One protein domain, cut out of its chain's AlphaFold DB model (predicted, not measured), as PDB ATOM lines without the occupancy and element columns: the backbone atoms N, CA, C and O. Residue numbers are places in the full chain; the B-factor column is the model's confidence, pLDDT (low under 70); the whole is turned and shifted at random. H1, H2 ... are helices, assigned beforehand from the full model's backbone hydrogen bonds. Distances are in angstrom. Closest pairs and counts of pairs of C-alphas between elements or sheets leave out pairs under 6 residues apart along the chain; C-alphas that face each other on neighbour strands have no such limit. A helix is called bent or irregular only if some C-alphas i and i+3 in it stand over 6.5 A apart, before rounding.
ATOM      1  N   CYS A 149      64.070 113.707 133.083       89.50
ATOM      2  CA  CYS A 149      62.802 114.194 132.559       89.50
ATOM      3  C   CYS A 149      62.520 115.647 132.989       89.50
ATOM      4  O   CYS A 149      62.098 116.455 132.161       89.50
ATOM      5  N   HIS A 150      62.808 116.009 134.251       88.25
ATOM      6  CA  HIS A 150      62.640 117.391 134.713       88.25
ATOM      7  C   HIS A 150      63.627 118.299 133.984       88.25
ATOM      8  O   HIS A 150      63.252 119.352 133.478       88.25
ATOM      9  N   THR A 151      64.886 117.875 133.890       91.69
ATOM     10  CA  THR A 151      65.926 118.618 133.174       91.69
ATOM     11  C   THR A 151      65.528 118.865 131.718       91.69
ATOM     12  O   THR A 151      65.602 119.999 131.254       91.69
ATOM     13  N   LEU A 152      65.028 117.844 131.021       91.69
ATOM     14  CA  LEU A 152      64.584 117.960 129.634       91.69
ATOM     15  C   LEU A 152      63.394 118.922 129.481       91.69
ATOM     16  O   LEU A 152      63.374 119.748 128.570       91.69
ATOM     17  N   ASN A 153      62.435 118.884 130.410       90.38
ATOM     18  CA  ASN A 153      61.334 119.847 130.438       90.38
ATOM     19  C   ASN A 153      61.807 121.291 130.685       90.38
ATOM     20  O   ASN A 153      61.283 122.231 130.083       90.38
ATOM     21  N   LEU A 154      62.800 121.479 131.560       90.56
ATOM     22  CA  LEU A 154      63.375 122.795 131.841       90.56
ATOM     23  C   LEU A 154      64.086 123.379 130.622       90.56
ATOM     24  O   LEU A 154      63.954 124.577 130.394       90.56
ATOM     25  N   VAL A 155      64.792 122.560 129.834       91.44
ATOM     26  CA  VAL A 155      65.404 123.001 128.568       91.44
ATOM     27  C   VAL A 155      64.334 123.601 127.659       91.44
ATOM     28  O   VAL A 155      64.413 124.772 127.302       91.44
ATOM     29  N   ALA A 156      63.264 122.854 127.392       89.62
ATOM     30  CA  ALA A 156      62.195 123.316 126.513       89.62
ATOM     31  C   ALA A 156      61.466 124.561 127.039       89.62
ATOM     32  O   ALA A 156      61.152 125.476 126.279       89.62
ATOM     33  N   THR A 157      61.206 124.616 128.348       89.25
ATOM     34  CA  THR A 157      60.525 125.764 128.960       89.25
ATOM     35  C   THR A 157      61.389 127.024 128.867       89.25
ATOM     36  O   THR A 157      60.887 128.078 128.477       89.25
ATOM     37  N   ARG A 158      62.696 126.912 129.141       92.12
ATOM     38  CA  ARG A 158      63.650 128.026 129.027       92.12
ATOM     39  C   ARG A 158      63.814 128.502 127.589       92.12
ATOM     40  O   ARG A 158      63.868 129.707 127.363       92.12
ATOM     41  N   ASP A 159      63.837 127.589 126.623       91.38
ATOM     42  CA  ASP A 159      63.924 127.947 125.205       91.38
ATOM     43  C   ASP A 159      62.682 128.723 124.745       91.38
ATOM     44  O   ASP A 159      62.800 129.736 124.050       91.38
ATOM     45  N   ILE A 160      61.487 128.315 125.191       90.62
ATOM     46  CA  ILE A 160      60.242 129.051 124.928       90.62
ATOM     47  C   ILE A 160      60.280 130.433 125.595       90.62
ATOM     48  O   ILE A 160      59.952 131.429 124.948       90.62
ATOM     49  N   GLU A 161      60.688 130.527 126.862       92.06
ATOM     50  CA  GLU A 161      60.832 131.806 127.574       92.06
ATOM     51  C   GLU A 161      61.811 132.744 126.862       92.06
ATOM     52  O   GLU A 161      61.515 133.925 126.659       92.06
ATOM     53  N   HIS A 162      62.941 132.212 126.403       93.62
ATOM     54  CA  HIS A 162      63.910 132.958 125.618       93.62
ATOM     55  C   HIS A 162      63.301 133.426 124.287       93.62
ATOM     56  O   HIS A 162      63.349 134.615 123.977       93.62
ATOM     57  N   ALA A 163      62.617 132.558 123.536       90.88
ATOM     58  CA  ALA A 163      61.947 132.936 122.289       90.88
ATOM     59  C   ALA A 163      60.892 134.045 122.488       90.88
ATOM     60  O   ALA A 163      60.769 134.952 121.661       90.88
ATOM     61  N   LEU A 164      60.163 134.020 123.612       93.12
ATOM     62  CA  LEU A 164      59.189 135.052 123.984       93.12
ATOM     63  C   LEU A 164      59.827 136.417 124.292       93.12
ATOM     64  O   LEU A 164      59.127 137.430 124.210       93.12
ATOM     65  N   THR A 165      61.111 136.466 124.659       94.31
ATOM     66  CA  THR A 165      61.843 137.729 124.875       94.31
ATOM     67  C   THR A 165      62.504 138.246 123.600       94.31
ATOM     68  O   THR A 165      62.529 139.455 123.390       94.31
ATOM     69  N   GLN A 166      62.963 137.349 122.724       94.50
ATOM     70  CA  GLN A 166      63.671 137.704 121.490       94.50
ATOM     71  C   GLN A 166      62.748 138.113 120.330       94.50
ATOM     72  O   GLN A 166      63.134 138.932 119.499       94.50
ATOM     73  N   SER A 167      61.531 137.561 120.242       94.50
ATOM     74  CA  SER A 167      60.632 137.786 119.100       94.50
ATOM     75  C   SER A 167      59.264 138.308 119.534       94.50
ATOM     76  O   SER A 167      58.395 137.571 120.004       94.50
ATOM     77  N   GLU A 168      59.035 139.605 119.319       95.44
ATOM     78  CA  GLU A 168      57.745 140.247 119.595       95.44
ATOM     79  C   GLU A 168      56.589 139.671 118.741       95.44
ATOM     80  O   GLU A 168      55.507 139.450 119.297       95.44
ATOM     81  N   PRO A 169      56.763 139.341 117.439       95.12
ATOM     82  CA  PRO A 169      55.736 138.631 116.672       95.12
ATOM     83  C   PRO A 169      55.369 137.271 117.279       95.12
ATOM     84  O   PRO A 169      54.181 136.997 117.471       95.12
ATOM     85  N   PHE A 170      56.369 136.456 117.645       94.31
ATOM     86  CA  PHE A 170      56.158 135.150 118.281       94.31
ATOM     87  C   PHE A 170      55.421 135.293 119.615       94.31
ATOM     88  O   PHE A 170      54.428 134.614 119.873       94.31
ATOM     89  N   LYS A 171      55.846 136.249 120.441       96.56
ATOM     90  CA  LYS A 171      55.215 136.557 121.724       96.56
ATOM     91  C   LYS A 171      53.746 136.937 121.579       96.56
ATOM     92  O   LYS A 171      52.920 136.463 122.358       96.56
ATOM     93  N   ARG A 172      53.392 137.770 120.593       96.94
ATOM     94  CA  ARG A 172      51.997 138.180 120.355       96.94
ATOM     95  C   ARG A 172      51.121 137.006 119.935       96.94
ATOM     96  O   ARG A 172      50.056 136.823 120.525       96.94
ATOM     97  N   ILE A 173      51.559 136.212 118.952       97.31
ATOM     98  CA  ILE A 173      50.767 135.072 118.469       97.31
ATOM     99  C   ILE A 173      50.654 133.975 119.534       97.31
ATOM    100  O   ILE A 173      49.554 133.480 119.776       97.31
ATOM    101  N   SER A 174      51.749 133.674 120.240       96.25
ATOM    102  CA  SER A 174      51.787 132.689 121.323       96.25
ATOM    103  C   SER A 174      50.844 133.075 122.463       96.25
ATOM    104  O   SER A 174      49.951 132.303 122.813       96.25
ATOM    105  N   ARG A 175      50.936 134.311 122.979       96.44
ATOM    106  CA  ARG A 175      50.052 134.792 124.056       96.44
ATOM    107  C   ARG A 175      48.583 134.799 123.647       96.44
ATOM    108  O   ARG A 175      47.742 134.372 124.432       96.44
ATOM    109  N   SER A 176      48.275 135.269 122.436       97.56
ATOM    110  CA  SER A 176      46.900 135.297 121.924       97.56
ATOM    111  C   SER A 176      46.315 133.885 121.825       97.56
ATOM    112  O   SER A 176      45.216 133.635 122.321       97.56
ATOM    113  N   THR A 177      47.078 132.948 121.256       97.75
ATOM    114  CA  THR A 177      46.650 131.556 121.074       97.75
ATOM    115  C   THR A 177      46.478 130.859 122.424       97.75
ATOM    116  O   THR A 177      45.402 130.340 122.715       97.75
ATOM    117  N   LEU A 178      47.503 130.893 123.283       95.81
ATOM    118  CA  LEU A 178      47.483 130.210 124.578       95.81
ATOM    119  C   LEU A 178      46.399 130.766 125.506       95.81
ATOM    120  O   LEU A 178      45.769 129.991 126.222       95.81
ATOM    121  N   ALA A 179      46.105 132.069 125.459       97.00
ATOM    122  CA  ALA A 179      44.999 132.647 126.222       97.00
ATOM    123  C   ALA A 179      43.638 132.059 125.809       97.00
ATOM    124  O   ALA A 179      42.800 131.772 126.668       97.00
ATOM    125  N   LYS A 180      43.415 131.833 124.508       97.75
ATOM    126  CA  LYS A 180      42.177 131.219 124.003       97.75
ATOM    127  C   LYS A 180      42.099 129.733 124.345       97.75
ATOM    128  O   LYS A 180      41.055 129.286 124.819       97.75
ATOM    129  N   CYS A 181      43.199 128.992 124.179       97.19
ATOM    130  CA  CYS A 181      43.286 127.589 124.596       97.19
ATOM    131  C   CYS A 181      42.982 127.444 126.095       97.19
ATOM    132  O   CYS A 181      42.116 126.661 126.482       97.19
ATOM    133  N   GLN A 182      43.598 128.286 126.931       96.00
ATOM    134  CA  GLN A 182      43.346 128.318 128.371       96.00
ATOM    135  C   GLN A 182      41.894 128.670 128.699       96.00
ATOM    136  O   GLN A 182      41.318 128.096 129.624       96.00
ATOM    137  N   GLY A 183      41.280 129.577 127.935       96.19
ATOM    138  CA  GLY A 183      39.857 129.892 128.039       96.19
ATOM    139  C   GLY A 183      38.967 128.661 127.847       96.19
ATOM    140  O   GLY A 183      38.075 128.431 128.664       96.19
ATOM    141  N   LEU A 184      39.240 127.843 126.825       96.25
ATOM    142  CA  LEU A 184      38.517 126.589 126.578       96.25
ATOM    143  C   LEU A 184      38.742 125.571 127.700       96.25
ATOM    144  O   LEU A 184      37.773 125.073 128.274       96.25
ATOM    145  N   TRP A 185      40.002 125.305 128.055       96.19
ATOM    146  CA  TRP A 185      40.344 124.336 129.100       96.19
ATOM    147  C   TRP A 185      39.710 124.699 130.445       96.19
ATOM    148  O   TRP A 185      39.103 123.849 131.093       96.19
ATOM    149  N   ASN A 186      39.770 125.975 130.837       94.94
ATOM    150  CA  ASN A 186      39.171 126.451 132.083       94.94
ATOM    151  C   ASN A 186      37.648 126.314 132.085       94.94
ATOM    152  O   ASN A 186      37.077 125.944 133.110       94.94
ATOM    153  N   LYS A 187      36.981 126.628 130.968       95.38
ATOM    154  CA  LYS A 187      35.519 126.524 130.873       95.38
ATOM    155  C   LYS A 187      35.060 125.076 130.945       95.38
ATOM    156  O   LYS A 187      34.150 124.794 131.718       95.38
ATOM    157  N   GLN A 188      35.730 124.170 130.231       95.00
ATOM    158  CA  GLN A 188      35.458 122.738 130.336       95.00
ATOM    159  C   GLN A 188      35.660 122.234 131.770       95.00
ATOM    160  O   GLN A 188      34.780 121.595 132.332       95.00
ATOM    161  N   HIS A 189      36.801 122.559 132.383       93.44
ATOM    162  CA  HIS A 189      37.152 122.076 133.719       93.44
ATOM    163  C   HIS A 189      36.182 122.554 134.810       93.44
ATOM    164  O   HIS A 189      36.009 121.890 135.828       93.44
ATOM    165  N   ARG A 190      35.578 123.737 134.641       93.56
ATOM    166  CA  ARG A 190      34.740 124.377 135.668       93.56
ATOM    167  C   ARG A 190      33.238 124.200 135.451       93.56
ATOM    168  O   ARG A 190      32.477 124.579 136.336       93.56
ATOM    169  N   SER A 191      32.798 123.685 134.304       95.88
ATOM    170  CA  SER A 191      31.373 123.566 133.978       95.88
ATOM    171  C   SER A 191      31.066 122.238 133.304       95.88
ATOM    172  O   SER A 191      31.548 121.954 132.208       95.88
ATOM    173  N   THR A 192      30.189 121.457 133.938       95.38
ATOM    174  CA  THR A 192      29.663 120.208 133.377       95.38
ATOM    175  C   THR A 192      28.944 120.457 132.055       95.38
ATOM    176  O   THR A 192      29.222 119.774 131.084       95.38
ATOM    177  N   GLN A 193      28.145 121.524 131.952       96.62
ATOM    178  CA  GLN A 193      27.470 121.897 130.701       96.62
ATOM    179  C   GLN A 193      28.457 122.237 129.573       96.62
ATOM    180  O   GLN A 193      28.224 121.892 128.413       96.62
ATOM    181  N   ALA A 194      29.569 122.910 129.896       95.69
ATOM    182  CA  ALA A 194      30.612 123.199 128.913       95.69
ATOM    183  C   ALA A 194      31.322 121.915 128.461       95.69
ATOM    184  O   ALA A 194      31.558 121.729 127.270       95.69
ATOM    185  N   SER A 195      31.614 121.025 129.411       96.38
ATOM    186  CA  SER A 195      32.151 119.685 129.164       96.38
ATOM    187  C   SER A 195      31.236 118.839 128.279       96.38
ATOM    188  O   SER A 195      31.714 118.236 127.317       96.38
ATOM    189  N   ASP A 196      29.930 118.841 128.535       97.38
ATOM    190  CA  ASP A 196      28.946 118.101 127.743       97.38
ATOM    191  C   ASP A 196      28.845 118.670 126.325       97.38
ATOM    192  O   ASP A 196      28.900 117.919 125.354       97.38
ATOM    193  N   THR A 197      28.813 120.000 126.190       97.12
ATOM    194  CA  THR A 197      28.799 120.679 124.881       97.12
ATOM    195  C   THR A 197      30.027 120.314 124.045       97.12
ATOM    196  O   THR A 197      29.920 120.066 122.843       97.12
ATOM    197  N   ILE A 198      31.206 120.281 124.671       96.62
ATOM    198  CA  ILE A 198      32.453 119.893 124.011       96.62
ATOM    199  C   ILE A 198      32.403 118.427 123.573       96.62
ATOM    200  O   ILE A 198      32.719 118.131 122.422       96.62
ATOM    201  N   GLN A 199      31.979 117.516 124.452       97.25
ATOM    202  CA  GLN A 199      31.867 116.096 124.121       97.25
ATOM    203  C   GLN A 199      30.870 115.849 122.991       97.25
ATOM    204  O   GLN A 199      31.166 115.074 122.086       97.25
ATOM    205  N   GLU A 200      29.716 116.509 123.027       97.56
ATOM    206  CA  GLU A 200      28.667 116.396 122.015       97.56
ATOM    207  C   GLU A 200      29.174 116.851 120.640       97.56
ATOM    208  O   GLU A 200      29.042 116.131 119.652       97.56
ATOM    209  N   LYS A 201      29.798 118.033 120.572       96.62
ATOM    210  CA  LYS A 201      30.219 118.648 119.305       96.62
ATOM    211  C   LYS A 201      31.526 118.069 118.774       96.62
ATOM    212  O   LYS A 201      31.624 117.677 117.611       96.62
ATOM    213  N   LEU A 202      32.546 117.971 119.624       96.56
ATOM    214  CA  LEU A 202      33.879 117.525 119.217       96.56
ATOM    215  C   LEU A 202      34.028 116.004 119.282       96.56
ATOM    216  O   LEU A 202      34.877 115.444 118.593       96.56
ATOM    217  N   GLY A 203      33.150 115.297 119.997       95.62
ATOM    218  CA  GLY A 203      33.230 113.842 120.175       95.62
ATOM    219  C   GLY A 203      34.279 113.411 121.201       95.62
ATOM    220  O   GLY A 203      34.526 112.217 121.365       95.62
ATOM    221  N   CYS A 204      34.909 114.360 121.893       95.69
ATOM    222  CA  CYS A 204      35.919 114.090 122.904       95.69
ATOM    223  C   CYS A 204      36.011 115.231 123.919       95.69
ATOM    224  O   CYS A 204      35.803 116.392 123.571       95.69
ATOM    225  N   GLN A 205      36.446 114.910 125.134       95.88
ATOM    226  CA  GLN A 205      36.890 115.898 126.116       95.88
ATOM    227  C   GLN A 205      38.235 116.512 125.708       95.88
ATOM    228  O   GLN A 205      39.109 115.826 125.170       95.88
ATOM    229  N   LEU A 206      38.441 117.794 126.001       95.19
ATOM    230  CA  LEU A 206      39.759 118.419 125.922       95.19
ATOM    231  C   LEU A 206      40.631 117.965 127.093       95.19
ATOM    232  O   LEU A 206      40.143 117.706 128.192       95.19
ATOM    233  N   ILE A 207      41.938 117.902 126.866       93.06
ATOM    234  CA  ILE A 207      42.906 117.666 127.937       93.06
ATOM    235  C   ILE A 207      43.234 119.020 128.561       93.06
ATOM    236  O   ILE A 207      43.555 119.968 127.848       93.06
ATOM    237  N   VAL A 208      43.136 119.113 129.886       90.88
ATOM    238  CA  VAL A 208      43.541 120.305 130.637       90.88
ATOM    239  C   VAL A 208      45.021 120.151 130.990       90.88
ATOM    240  O   VAL A 208      45.366 119.158 131.639       90.88
ATOM    241  N   PRO A 209      45.903 121.080 130.574       89.25
ATOM    242  CA  PRO A 209      47.314 121.012 130.927       89.25
ATOM    243  C   PRO A 209      47.518 120.986 132.440       89.25
ATOM    244  O   PRO A 209      46.842 121.692 133.190       89.25
ATOM    245  N   ASN A 210      48.488 120.193 132.878       83.12
ATOM    246  CA  ASN A 210      48.922 120.106 134.260       83.12
ATOM    247  C   ASN A 210      50.424 120.392 134.331       83.12
ATOM    248  O   ASN A 210      51.236 119.632 133.812       83.12
ATOM    249  N   VAL A 211      50.790 121.457 135.038       71.69
ATOM    250  CA  VAL A 211      52.185 121.884 135.215       71.69
ATOM    251  C   VAL A 211      53.088 120.808 135.830       71.69
ATOM    252  O   VAL A 211      54.280 120.798 135.548       71.69
ATOM    253  N   THR A 212      52.540 119.874 136.616       69.19
ATOM    254  CA  THR A 212      53.309 118.763 137.208       69.19
ATOM    255  C   THR A 212      53.485 117.571 136.264       69.19
ATOM    256  O   THR A 212      54.189 116.623 136.593       69.19
ATOM    257  N   ARG A 213      52.871 117.601 135.073       78.81
ATOM    258  CA  ARG A 213      53.056 116.609 134.003       78.81
ATOM    259  C   ARG A 213      53.646 117.297 132.777       78.81
ATOM    260  O   ARG A 213      52.923 117.925 132.005       78.81
ATOM    261  N   TRP A 214      54.955 117.167 132.604       79.44
ATOM    262  CA  TRP A 214      55.766 117.942 131.655       79.44
ATOM    263  C   TRP A 214      55.321 117.877 130.181       79.44
ATOM    264  O   TRP A 214      55.418 118.865 129.462       79.44
ATOM    265  N   ASN A 215      54.739 116.768 129.731       86.75
ATOM    266  CA  ASN A 215      54.195 116.602 128.374       86.75
ATOM    267  C   ASN A 215      52.714 117.027 128.225       86.75
ATOM    268  O   ASN A 215      52.158 116.981 127.128       86.75
ATOM    269  N   SER A 216      52.029 117.428 129.300       90.56
ATOM    270  CA  SER A 216      50.568 117.597 129.280       90.56
ATOM    271  C   SER A 216      50.094 118.752 128.396       90.56
ATOM    272  O   SER A 216      49.060 118.634 127.738       90.56
ATOM    273  N   THR A 217      50.859 119.845 128.330       92.44
ATOM    274  CA  THR A 217      50.571 120.971 127.432       92.44
ATOM    275  C   THR A 217      50.651 120.539 125.972       92.44
ATOM    276  O   THR A 217      49.807 120.942 125.175       92.44
ATOM    277  N   TYR A 218      51.620 119.686 125.617       94.88
ATOM    278  CA  TYR A 218      51.702 119.104 124.277       94.88
ATOM    279  C   TYR A 218      50.443 118.296 123.955       94.88
ATOM    280  O   TYR A 218      49.767 118.606 122.978       94.88
ATOM    281  N   HIS A 219      50.069 117.345 124.814       95.12
ATOM    282  CA  HIS A 219      48.890 116.493 124.600       95.12
ATOM    283  C   HIS A 219      47.591 117.308 124.495       95.12
ATOM    284  O   HIS A 219      46.716 117.011 123.680       95.12
ATOM    285  N   ALA A 220      47.464 118.384 125.276       96.25
ATOM    286  CA  ALA A 220      46.338 119.312 125.188       96.25
ATOM    287  C   ALA A 220      46.290 120.076 123.858       96.25
ATOM    288  O   ALA A 220      45.217 120.215 123.263       96.25
ATOM    289  N   MET A 221      47.440 120.543 123.375       96.94
ATOM    290  CA  MET A 221      47.556 121.223 122.085       96.94
ATOM    291  C   MET A 221      47.331 120.258 120.915       96.94
ATOM    292  O   MET A 221      46.633 120.612 119.971       96.94
ATOM    293  N   GLU A 222      47.830 119.025 120.994       97.75
ATOM    294  CA  GLU A 222      47.603 117.970 120.000       97.75
ATOM    295  C   GLU A 222      46.119 117.584 119.912       97.75
ATOM    296  O   GLU A 222      45.563 117.465 118.814       97.75
ATOM    297  N   ARG A 223      45.434 117.475 121.060       97.38
ATOM    298  CA  ARG A 223      43.981 117.260 121.115       97.38
ATOM    299  C   ARG A 223      43.225 118.390 120.422       97.38
ATOM    300  O   ARG A 223      42.351 118.116 119.603       97.38
ATOM    301  N   LEU A 224      43.571 119.644 120.721       97.06
ATOM    302  CA  LEU A 224      42.966 120.805 120.064       97.06
ATOM    303  C   LEU A 224      43.234 120.801 118.559       97.06
ATOM    304  O   LEU A 224      42.300 120.981 117.783       97.06
ATOM    305  N   ASN A 225      44.475 120.543 118.146       97.75
ATOM    306  CA  ASN A 225      44.855 120.462 116.740       97.75
ATOM    307  C   ASN A 225      44.030 119.404 115.996       97.75
ATOM    308  O   ASN A 225      43.497 119.668 114.923       97.75
ATOM    309  N   THR A 226      43.844 118.231 116.607       97.75
ATOM    310  CA  THR A 226      43.003 117.158 116.060       97.75
ATOM    311  C   THR A 226      41.559 117.623 115.866       97.75
ATOM    312  O   THR A 226      40.991 117.420 114.794       97.75
ATOM    313  N   CYS A 227      40.962 118.295 116.857       96.81
ATOM    314  CA  CYS A 227      39.617 118.861 116.725       96.81
ATOM    315  C   CYS A 227      39.541 119.929 115.624       96.81
ATOM    316  O   CYS A 227      38.596 119.924 114.843       96.81
ATOM    317  N   ILE A 228      40.538 120.813 115.528       95.50
ATOM    318  CA  ILE A 228      40.597 121.871 114.509       95.50
ATOM    319  C   ILE A 228      40.685 121.271 113.102       95.50
ATOM    320  O   ILE A 228      40.007 121.750 112.199       95.50
ATOM    321  N   LEU A 229      41.493 120.224 112.915       95.94
ATOM    322  CA  LEU A 229      41.696 119.575 111.617       95.94
ATOM    323  C   LEU A 229      40.504 118.717 111.176       95.94
ATOM    324  O   LEU A 229      40.224 118.633 109.985       95.94
ATOM    325  N   THR A 230      39.812 118.069 112.116       96.44
ATOM    326  CA  THR A 230      38.742 117.105 111.795       96.44
ATOM    327  C   THR A 230      37.335 117.691 111.868       96.44
ATOM    328  O   THR A 230      36.442 117.204 111.181       96.44
ATOM    329  N   LYS A 231      37.126 118.715 112.701       96.12
ATOM    330  CA  LYS A 231      35.813 119.273 113.057       96.12
ATOM    331  C   LYS A 231      35.873 120.790 113.227       96.12
ATOM    332  O   LYS A 231      35.488 121.349 114.256       96.12
ATOM    333  N   GLN A 232      36.437 121.479 112.235       95.12
ATOM    334  CA  GLN A 232      36.715 122.913 112.336       95.12
ATOM    335  C   GLN A 232      35.452 123.751 112.589       95.12
ATOM    336  O   GLN A 232      35.485 124.711 113.363       95.12
ATOM    337  N   GLN A 233      34.341 123.396 111.942       96.12
ATOM    338  CA  GLN A 233      33.089 124.136 112.065       96.12
ATOM    339  C   GLN A 233      32.488 123.962 113.464       96.12
ATOM    340  O   GLN A 233      32.167 124.946 114.129       96.12
ATOM    341  N   GLU A 234      32.429 122.730 113.960       97.56
ATOM    342  CA  GLU A 234      31.954 122.402 115.303       97.56
ATOM    343  C   GLU A 234      32.864 123.002 116.380       97.56
ATOM    344  O   GLU A 234      32.386 123.450 117.422       97.56
ATOM    345  N   PHE A 235      34.173 123.077 116.125       97.06
ATOM    346  CA  PHE A 235      35.115 123.774 116.995       97.06
ATOM    347  C   PHE A 235      34.793 125.268 117.114       97.06
ATOM    348  O   PHE A 235      34.820 125.818 118.220       97.06
ATOM    349  N   TYR A 236      34.433 125.931 116.010       96.75
ATOM    350  CA  TYR A 236      33.972 127.318 116.066       96.75
ATOM    351  C   TYR A 236      32.646 127.467 116.817       96.75
ATOM    352  O   TYR A 236      32.534 128.380 117.634       96.75
ATOM    353  N   GLU A 237      31.686 126.562 116.613       97.12
ATOM    354  CA  GLU A 237      30.418 126.561 117.360       97.12
ATOM    355  C   GLU A 237      30.640 126.400 118.871       97.12
ATOM    356  O   GLU A 237      29.992 127.070 119.676       97.12
ATOM    357  N   VAL A 238      31.581 125.539 119.273       97.06
ATOM    358  CA  VAL A 238      31.990 125.393 120.677       97.06
ATOM    359  C   VAL A 238      32.582 126.696 121.201       97.06
ATOM    360  O   VAL A 238      32.193 127.144 122.278       97.06
ATOM    361  N   CYS A 239      33.491 127.334 120.455       96.88
ATOM    362  CA  CYS A 239      34.062 128.618 120.862       96.88
ATOM    363  C   CYS A 239      32.971 129.681 121.055       96.88
ATOM    364  O   CYS A 239      32.985 130.386 122.061       96.88
ATOM    365  N   GLU A 240      32.004 129.762 120.141       97.06
ATOM    366  CA  GLU A 240      30.885 130.703 120.221       97.06
ATOM    367  C   GLU A 240      29.987 130.430 121.435       97.06
ATOM    368  O   GLU A 240      29.794 131.321 122.265       97.06
ATOM    369  N   LYS A 241      29.515 129.185 121.607       96.25
ATOM    370  CA  LYS A 241      28.680 128.785 122.755       96.25
ATOM    371  C   LYS A 241      29.373 129.032 124.089       96.25
ATOM    372  O   LYS A 241      28.748 129.472 125.050       96.25
ATOM    373  N   LEU A 242      30.671 128.749 124.154       96.00
ATOM    374  CA  LEU A 242      31.471 128.950 125.355       96.00
ATOM    375  C   LEU A 242      31.961 130.392 125.506       96.00
ATOM    376  O   LEU A 242      32.620 130.687 126.501       96.00
ATOM    377  N   GLN A 243      31.634 131.303 124.587       96.25
ATOM    378  CA  GLN A 243      32.083 132.698 124.604       96.25
ATOM    379  C   GLN A 243      33.616 132.821 124.681       96.25
ATOM    380  O   GLN A 243      34.163 133.641 125.422       96.25
ATOM    381  N   VAL A 244      34.329 131.962 123.953       95.81
ATOM    382  CA  VAL A 244      35.771 132.072 123.722       95.81
ATOM    383  C   VAL A 244      35.990 132.808 122.408       95.81
ATOM    384  O   VAL A 244      35.369 132.496 121.392       95.81
ATOM    385  N   ALA A 245      36.884 133.800 122.423       95.00
ATOM    386  CA  ALA A 245      37.203 134.582 121.237       95.00
ATOM    387  C   ALA A 245      37.613 133.672 120.069       95.00
ATOM    388  O   ALA A 245      38.446 132.778 120.226       95.00
ATOM    389  N   ARG A 246      37.058 133.945 118.885       92.56
ATOM    390  CA  ARG A 246      37.304 133.150 117.681       92.56
ATOM    391  C   ARG A 246      38.800 133.079 117.364       92.56
ATOM    392  O   ARG A 246      39.499 134.099 117.387       92.56
ATOM    393  N   PHE A 247      39.290 131.879 117.069       96.25
ATOM    394  CA  PHE A 247      40.661 131.672 116.613       96.25
ATOM    395  C   PHE A 247      40.838 132.215 115.190       96.25
ATOM    396  O   PHE A 247      39.956 132.077 114.344       96.25
ATOM    397  N   LYS A 248      41.966 132.875 114.945       96.06
ATOM    398  CA  LYS A 248      42.401 133.357 113.632       96.06
ATOM    399  C   LYS A 248      43.119 132.229 112.898       96.06
ATOM    400  O   LYS A 248      43.723 131.367 113.531       96.06
ATOM    401  N   SER A 249      43.171 132.302 111.569       95.38
ATOM    402  CA  SER A 249      43.922 131.332 110.758       95.38
ATOM    403  C   SER A 249      45.396 131.237 111.172       95.38
ATOM    404  O   SER A 249      45.934 130.142 111.258       95.38
ATOM    405  N   THR A 250      46.026 132.361 111.533       96.50
ATOM    406  CA  THR A 250      47.413 132.382 112.026       96.50
ATOM    407  C   THR A 250      47.595 131.674 113.370       96.50
ATOM    408  O   THR A 250      48.664 131.134 113.631       96.50
ATOM    409  N   GLU A 251      46.568 131.647 114.223       97.31
ATOM    410  CA  GLU A 251      46.606 130.926 115.503       97.31
ATOM    411  C   GLU A 251      46.427 129.418 115.287       97.31
ATOM    412  O   GLU A 251      47.036 128.625 115.998       97.31
ATOM    413  N   PHE A 252      45.658 129.003 114.274       96.44
ATOM    414  CA  PHE A 252      45.605 127.596 113.864       96.44
ATOM    415  C   PHE A 252      46.940 127.110 113.313       96.44
ATOM    416  O   PHE A 252      47.418 126.065 113.747       96.44
ATOM    417  N   THR A 253      47.577 127.889 112.434       96.38
ATOM    418  CA  THR A 253      48.933 127.582 111.959       96.38
ATOM    419  C   THR A 253      49.911 127.495 113.128       96.38
ATOM    420  O   THR A 253      50.681 126.547 113.212       96.38
ATOM    421  N   PHE A 254      49.832 128.417 114.093       96.81
ATOM    422  CA  PHE A 254      50.666 128.356 115.293       96.81
ATOM    423  C   PHE A 254      50.464 127.059 116.095       96.81
ATOM    424  O   PHE A 254      51.444 126.456 116.517       96.81
ATOM    425  N   ILE A 255      49.219 126.605 116.298       97.69
ATOM    426  CA  ILE A 255      48.935 125.340 117.001       97.69
ATOM    427  C   ILE A 255      49.534 124.146 116.244       97.69
ATOM    428  O   ILE A 255      50.129 123.269 116.869       97.69
ATOM    429  N   GLN A 256      49.400 124.118 114.917       96.62
ATOM    430  CA  GLN A 256      49.954 123.055 114.073       96.62
ATOM    431  C   GLN A 256      51.482 122.995 114.169       96.62
ATOM    432  O   GLN A 256      52.033 121.927 114.440       96.62
ATOM    433  N   GLU A 257      52.153 124.139 114.028       94.81
ATOM    434  CA  GLU A 257      53.611 124.231 114.151       94.81
ATOM    435  C   GLU A 257      54.087 123.888 115.565       94.81
ATOM    436  O   GLU A 257      55.052 123.145 115.729       94.81
ATOM    437  N   TYR A 258      53.372 124.343 116.600       95.25
ATOM    438  CA  TYR A 258      53.672 123.979 117.985       95.25
ATOM    439  C   TYR A 258      53.646 122.459 118.179       95.25
ATOM    440  O   TYR A 258      54.584 121.896 118.740       95.25
ATOM    441  N   VAL A 259      52.596 121.779 117.703       96.50
ATOM    442  CA  VAL A 259      52.489 120.315 117.808       96.50
ATOM    443  C   VAL A 259      53.609 119.638 117.019       96.50
ATOM    444  O   VAL A 259      54.235 118.720 117.540       96.50
ATOM    445  N   LYS A 260      53.923 120.106 115.807       94.56
ATOM    446  CA  LYS A 260      55.017 119.548 115.000       94.56
ATOM    447  C   LYS A 260      56.364 119.632 115.729       94.56
ATOM    448  O   LYS A 260      57.034 118.613 115.877       94.56
ATOM    449  N   VAL A 261      56.728 120.817 116.218       93.38
ATOM    450  CA  VAL A 261      58.029 121.082 116.861       93.38
ATOM    451  C   VAL A 261      58.151 120.385 118.216       93.38
ATOM    452  O   VAL A 261      59.207 119.850 118.543       93.38
ATOM    453  N   MET A 262      57.080 120.358 119.011       94.25
ATOM    454  CA  MET A 262      57.117 119.796 120.366       94.25
ATOM    455  C   MET A 262      56.958 118.269 120.399       94.25
ATOM    456  O   MET A 262      57.255 117.655 121.424       94.25
ATOM    457  N   MET A 263      56.517 117.632 119.307       95.12
ATOM    458  CA  MET A 263      56.261 116.187 119.265       95.12
ATOM    459  C   MET A 263      57.487 115.326 119.609       95.12
ATOM    460  O   MET A 263      57.335 114.417 120.431       95.12
ATOM    461  N   PRO A 264      58.693 115.543 119.040       95.75
ATOM    462  CA  PRO A 264      59.852 114.714 119.375       95.75
ATOM    463  C   PRO A 264      60.215 114.801 120.857       95.75
ATOM    464  O   PRO A 264      60.488 113.778 121.484       95.75
ATOM    465  N   LEU A 265      60.138 116.004 121.430       94.81
ATOM    466  CA  LEU A 265      60.380 116.243 122.849       94.81
ATOM    467  C   LEU A 265      59.335 115.541 123.729       94.81
ATOM    468  O   LEU A 265      59.699 114.883 124.700       94.81
ATOM    469  N   ALA A 266      58.049 115.654 123.389       94.25
ATOM    470  CA  ALA A 266      56.976 115.003 124.136       94.25
ATOM    471  C   ALA A 266      57.127 113.474 124.130       94.25
ATOM    472  O   ALA A 266      57.017 112.848 125.179       94.25
ATOM    473  N   LYS A 267      57.485 112.887 122.979       93.56
ATOM    474  CA  LYS A 267      57.777 111.449 122.864       93.56
ATOM    475  C   LYS A 267      59.010 111.033 123.666       93.56
ATOM    476  O   LYS A 267      59.001 109.970 124.278       93.56
ATOM    477  N   ALA A 268      60.060 111.854 123.684       93.94
ATOM    478  CA  ALA A 268      61.232 111.600 124.518       93.94
ATOM    479  C   ALA A 268      60.862 111.594 126.012       93.94
ATOM    480  O   ALA A 268      61.254 110.683 126.737       93.94
ATOM    481  N   LEU A 269      60.047 112.554 126.460       92.56
ATOM    482  CA  LEU A 269      59.524 112.582 127.828       92.56
ATOM    483  C   LEU A 269      58.662 111.348 128.141       92.56
ATOM    484  O   LEU A 269      58.856 110.754 129.196       92.56
ATOM    485  N   ASP A 270      57.783 110.920 127.225       91.12
ATOM    486  CA  ASP A 270      56.964 109.706 127.393       91.12
ATOM    487  C   ASP A 270      57.826 108.453 127.621       91.12
ATOM    488  O   ASP A 270      57.494 107.613 128.458       91.12
ATOM    489  N   VAL A 271      58.946 108.325 126.900       91.12
ATOM    490  CA  VAL A 271      59.885 107.204 127.068       91.12
ATOM    491  C   VAL A 271      60.582 107.273 128.423       91.12
ATOM    492  O   VAL A 271      60.585 106.284 129.157       91.12
ATOM    493  N   LEU A 272      61.148 108.430 128.778       89.38
ATOM    494  CA  LEU A 272      61.932 108.580 130.007       89.38
ATOM    495  C   LEU A 272      61.071 108.505 131.281       89.38
ATOM    496  O   LEU A 272      61.569 108.108 132.331       89.38
ATOM    497  N   GLN A 273      59.791 108.878 131.204       86.44
ATOM    498  CA  GLN A 273      58.833 108.796 132.314       86.44
ATOM    499  C   GLN A 273      58.065 107.463 132.364       86.44
ATOM    500  O   GLN A 273      57.215 107.288 133.232       86.44
ATOM    501  N   SER A 274      58.313 106.543 131.429       83.88
ATOM    502  CA  SER A 274      57.580 105.279 131.335       83.88
ATOM    503  C   SER A 274      57.877 104.352 132.511       83.88
ATOM    504  O   SER A 274      59.034 104.064 132.795       83.88
ATOM    505  N   ASP A 275      56.852 103.741 133.104       70.94
ATOM    506  CA  ASP A 275      57.035 102.730 134.159       70.94
ATOM    507  C   ASP A 275      57.806 101.484 133.679       70.94
ATOM    508  O   ASP A 275      58.367 100.745 134.484       70.94
ATOM    509  N   ARG A 276      57.819 101.221 132.363       65.12
ATOM    510  CA  ARG A 276      58.472 100.042 131.763       65.12
ATOM    511  C   ARG A 276      59.860 100.325 131.203       65.12
ATOM    512  O   ARG A 276      60.636  99.391 131.033       65.12
ATOM    513  N   MET A 277      60.145 101.580 130.858       60.94
ATOM    514  CA  MET A 277      61.392 101.979 130.193       60.94
ATOM    515  C   MET A 277      62.133 103.112 130.910       60.94
ATOM    516  O   MET A 277      63.203 103.490 130.464       60.94
ATOM    517  N   GLY A 278      61.622 103.630 132.027       61.31
ATOM    518  CA  GLY A 278      62.174 104.758 132.784       61.31
ATOM    519  C   GLY A 278      63.388 104.409 133.647       61.31
ATOM    520  O   GLY A 278      63.438 104.766 134.820       61.31
ATOM    521  N   PHE A 279      64.360 103.690 133.089       74.12
ATOM    522  CA  PHE A 279      65.637 103.388 133.736       74.12
ATOM    523  C   PHE A 279      66.801 104.019 132.970       74.12
ATOM    524  O   PHE A 279      66.715 104.266 131.768       74.12
ATOM    525  N   SER A 280      67.919 104.271 133.651       76.31
ATOM    526  CA  SER A 280      69.016 105.100 133.122       76.31
ATOM    527  C   SER A 280      69.581 104.638 131.770       76.31
ATOM    528  O   SER A 280      70.064 105.463 130.997       76.31
ATOM    529  N   GLY A 281      69.469 103.347 131.438       84.62
ATOM    530  CA  GLY A 281      69.943 102.778 130.170       84.62
ATOM    531  C   GLY A 281      69.264 103.328 128.909       84.62
ATOM    532  O   GLY A 281      69.871 103.295 127.840       84.62
ATOM    533  N   VAL A 282      68.046 103.880 129.000       89.38
ATOM    534  CA  VAL A 282      67.367 104.468 127.827       89.38
ATOM    535  C   VAL A 282      67.678 105.949 127.629       89.38
ATOM    536  O   VAL A 282      67.310 106.511 126.596       89.38
ATOM    537  N   LEU A 283      68.347 106.596 128.591       91.00
ATOM    538  CA  LEU A 283      68.551 108.042 128.579       91.00
ATOM    539  C   LEU A 283      69.363 108.487 127.363       91.00
ATOM    540  O   LEU A 283      68.885 109.298 126.570       91.00
ATOM    541  N   VAL A 284      70.565 107.932 127.195       93.00
ATOM    542  CA  VAL A 284      71.465 108.299 126.093       93.00
ATOM    543  C   VAL A 284      70.819 108.021 124.729       93.00
ATOM    544  O   VAL A 284      70.745 108.956 123.935       93.00
ATOM    545  N   PRO A 285      70.260 106.821 124.451       94.69
ATOM    546  CA  PRO A 285      69.552 106.577 123.193       94.69
ATOM    547  C   PRO A 285      68.411 107.567 122.927       94.69
ATOM    548  O   PRO A 285      68.279 108.070 121.813       94.69
ATOM    549  N   THR A 286      67.606 107.881 123.946       95.06
ATOM    550  CA  THR A 286      66.451 108.778 123.797       95.06
ATOM    551  C   THR A 286      66.884 110.203 123.465       95.06
ATOM    552  O   THR A 286      66.312 110.822 122.567       95.06
ATOM    553  N   ILE A 287      67.910 110.721 124.147       95.25
ATOM    554  CA  ILE A 287      68.445 112.059 123.873       95.25
ATOM    555  C   ILE A 287      69.114 112.113 122.497       95.25
ATOM    556  O   ILE A 287      68.882 113.071 121.765       95.25
ATOM    557  N   SER A 288      69.870 111.087 122.101       96.50
ATOM    558  CA  SER A 288      70.486 111.029 120.769       96.50
ATOM    559  C   SER A 288      69.443 111.096 119.650       96.50
ATOM    560  O   SER A 288      69.567 111.920 118.747       96.50
ATOM    561  N   ILE A 289      68.372 110.297 119.748       96.75
ATOM    562  CA  ILE A 289      67.270 110.306 118.770       96.75
ATOM    563  C   ILE A 289      66.534 111.652 118.781       96.75
ATOM    564  O   ILE A 289      66.141 112.158 117.729       96.75
ATOM    565  N   LEU A 290      66.324 112.246 119.962       96.38
ATOM    566  CA  LEU A 290      65.710 113.566 120.070       96.38
ATOM    567  C   LEU A 290      66.544 114.621 119.337       96.38
ATOM    568  O   LEU A 290      65.991 115.375 118.542       96.38
ATOM    569  N   LEU A 291      67.856 114.666 119.577       96.06
ATOM    570  CA  LEU A 291      68.758 115.627 118.941       96.06
ATOM    571  C   LEU A 291      68.781 115.468 117.418       96.06
ATOM    572  O   LEU A 291      68.671 116.466 116.709       96.06
ATOM    573  N   GLU A 292      68.845 114.233 116.919       96.88
ATOM    574  CA  GLU A 292      68.775 113.937 115.484       96.88
ATOM    575  C   GLU A 292      67.486 114.492 114.859       96.88
ATOM    576  O   GLU A 292      67.539 115.246 113.886       96.88
ATOM    577  N   LYS A 293      66.329 114.216 115.478       96.00
ATOM    578  CA  LYS A 293      65.025 114.720 115.014       96.00
ATOM    579  C   LYS A 293      64.923 116.242 115.053       96.00
ATOM    580  O   LYS A 293      64.327 116.844 114.162       96.00
ATOM    581  N   MET A 294      65.469 116.877 116.088       94.12
ATOM    582  CA  MET A 294      65.470 118.337 116.201       94.12
ATOM    583  C   MET A 294      66.337 118.978 115.106       94.12
ATOM    584  O   MET A 294      65.928 119.978 114.515       94.12
ATOM    585  N   GLU A 295      67.487 118.384 114.779       94.25
ATOM    586  CA  GLU A 295      68.371 118.881 113.719       94.25
ATOM    587  C   GLU A 295      67.799 118.634 112.312       94.25
ATOM    588  O   GLU A 295      67.939 119.474 111.422       94.25
ATOM    589  N   GLU A 296      67.099 117.518 112.089       93.88
ATOM    590  CA  GLU A 296      66.297 117.294 110.877       93.88
ATOM    591  C   GLU A 296      65.259 118.400 110.668       93.88
ATOM    592  O   GLU A 296      65.260 119.050 109.621       93.88
ATOM    593  N   MET A 297      64.436 118.686 111.682       91.38
ATOM    594  CA  MET A 297      63.412 119.734 111.589       91.38
ATOM    595  C   MET A 297      64.014 121.120 111.344       91.38
ATOM    596  O   MET A 297      63.460 121.917 110.586       91.38
ATOM    597  N   LYS A 298      65.159 121.417 111.964       89.81
ATOM    598  CA  LYS A 298      65.873 122.677 111.751       89.81
ATOM    599  C   LYS A 298      66.341 122.820 110.302       89.81
ATOM    600  O   LYS A 298      66.144 123.883 109.715       89.81
ATOM    601  N   ARG A 299      66.903 121.759 109.711       90.19
ATOM    602  CA  ARG A 299      67.312 121.744 108.294       90.19
ATOM    603  C   ARG A 299      66.120 121.937 107.358       90.19
ATOM    604  O   ARG A 299      66.198 122.755 106.447       90.19
ATOM    605  N   GLU A 300      65.007 121.247 107.603       87.19
ATOM    606  CA  GLU A 300      63.774 121.422 106.820       87.19
ATOM    607  C   GLU A 300      63.246 122.863 106.883       87.19
ATOM    608  O   GLU A 300      62.878 123.435 105.856       87.19
ATOM    609  N   GLY A 301      63.237 123.470 108.074       79.44
ATOM    610  CA  GLY A 301      62.794 124.853 108.262       79.44
ATOM    611  C   GLY A 301      63.700 125.878 107.570       79.44
ATOM    612  O   GLY A 301      63.208 126.839 106.977       79.44
ATOM    613  N   GLN A 302      65.018 125.663 107.586       72.56
ATOM    614  CA  GLN A 302      65.977 126.510 106.867       72.56
ATOM    615  C   GLN A 302      65.756 126.444 105.351       72.56
ATOM    616  O   GLN A 302      65.583 127.483 104.720       72.56
ATOM    617  N   LEU A 303      65.617 125.236 104.790       57.72
ATOM    618  CA  LEU A 303      65.332 125.035 103.364       57.72
ATOM    619  C   LEU A 303      64.028 125.718 102.921       57.72
ATOM    620  O   LEU A 303      63.959 126.284 101.830       57.72
ATOM    621  N   GLN A 304      62.994 125.705 103.766       59.66
ATOM    622  CA  GLN A 304      61.746 126.419 103.485       59.66
ATOM    623  C   GLN A 304      61.925 127.942 103.507       59.66
ATOM    624  O   GLN A 304      61.301 128.631 102.704       59.66
ATOM    625  N   THR A 305      62.777 128.473 104.384       62.53
ATOM    626  CA  THR A 305      63.040 129.919 104.482       62.53
ATOM    627  C   THR A 305      63.839 130.423 103.272       62.53
ATOM    628  O   THR A 305      63.540 131.486 102.723       62.53
ATOM    629  N   ASP A 306      64.791 129.620 102.794       48.91
ATOM    630  CA  ASP A 306      65.617 129.931 101.622       48.91
ATOM    631  C   ASP A 306      64.811 129.901 100.310       48.91
ATOM    632  O   ASP A 306      65.038 130.713  99.418       48.91
ATOM    633  N   LEU A 307      63.808 129.021 100.201       49.78
ATOM    634  CA  LEU A 307      62.908 128.961  99.040       49.78
ATOM    635  C   LEU A 307      61.921 130.137  98.955       49.78
ATOM    636  O   LEU A 307      61.478 130.466  97.862       49.78
ATOM    637  N   HIS A 308      61.557 130.759 100.082       51.72
ATOM    638  CA  HIS A 308      60.634 131.907 100.115       51.72
ATOM    639  C   HIS A 308      61.346 133.269 100.024       51.72
ATOM    640  O   HIS A 308      60.681 134.305 100.014       51.72
ATOM    641  N   SER A 309      62.683 133.280 100.003       47.72
ATOM    642  CA  SER A 309      63.509 134.487  99.866       47.72
ATOM    643  C   SER A 309      64.095 134.678  98.457       47.72
ATOM    644  O   SER A 309      64.783 135.675  98.225       47.72
TER     645      SER A 309
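This is residues 149 to 309 of the 310 residues of an uncharacterized protein of Larimichthys crocea (UniProt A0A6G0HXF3). The long helix H7 folds back along H6b as a helical hairpin at one end of the domain, and the bent helix H6 runs from there into the middle, where its arm H6a packs on H4 and crosses H2. H3 and H5 lie side by side at the other end, H1 and H2 make a V, and residues 299 to 309 stick out as the end of H7 and a short tail. The printed part has 161 residues with seven named helices, H1 to H7 in chain order, and no named strand; the class is all helix. It is compact, with a radius of gyration of the C-alphas of 17.3 A, and spans 47 by 47 by 28 A.

H7, residues 280 to 307, is 42.1 A long and ends at C-alpha 307 at (62.908, 128.961, 99.040); it is irregular, with C-alphas 281 and 284 7.0 A apart. H6, residues 249 to 272, was assigned as one helix by its hydrogen bonds but is bent, with C-alphas 261 and 264 7.1 A apart; its arms are H6a, residues 249 to 261, 18.5 A, and H6b, residues 264 to 272, 12.4 A. H1, residues 149 to 166, is 26.0 A long and begins at C-alpha 149 at (62.802, 114.194, 132.559). H2, residues 168 to 190, measures 32.2 A; H3, residues 192 to 202, 15.0 A; H4, residues 216 to 230, 21.1 A; H5, residues 232 to 241, 14.4 A.

H6 is the hub, touching four helices. H6b and H7 form a hairpin at a shallow tilt of 4 degrees, opposite ways; their closest C-alphas, of Ala 268 and Thr 286, are 6.0 A apart, and H7 touches with residues 282 to 294 alone. H6a stands to H6b at a steep tilt of 42 degrees. H6a touches H4 at a steep tilt of 51 degrees, closest at C-alphas 222 and 259, 5.8 A. H6a and H2 touch about perpendicular, at 89 degrees, closest at C-alphas 177 and 251, 5.6 A. H1 touches H6b with residues 149 to 153 alone, closest at C-alphas 149 and 269, 6.0 A. H1 and H2 touch only at the corner, closest at C-alphas 164 and 171, 4.8 A; H2 and H3 likewise touch only at the corner, closest at C-alphas 188 and 195, 4.7 A. H3 and H5 touch at a shallow tilt of 20 degrees, opposite ways, closest at C-alphas 201 and 234, 5.8 A. H1 and H7 are apart. Every O i to N i+4 pair is within hydrogen-bond range in H1, H2, H3, H4, H5, H6a and H6b; in H7, 22 of 24 are.

The C-alphas farthest apart, of Thr 192 and Ser 309, are 49.7 A apart. The printed part has no cut. The link from H3 to H4, 13 residues, is long. Mean pLDDT of the printed part is 91.0; residues 212, 276 to 278 and 303 to 309 are under 70.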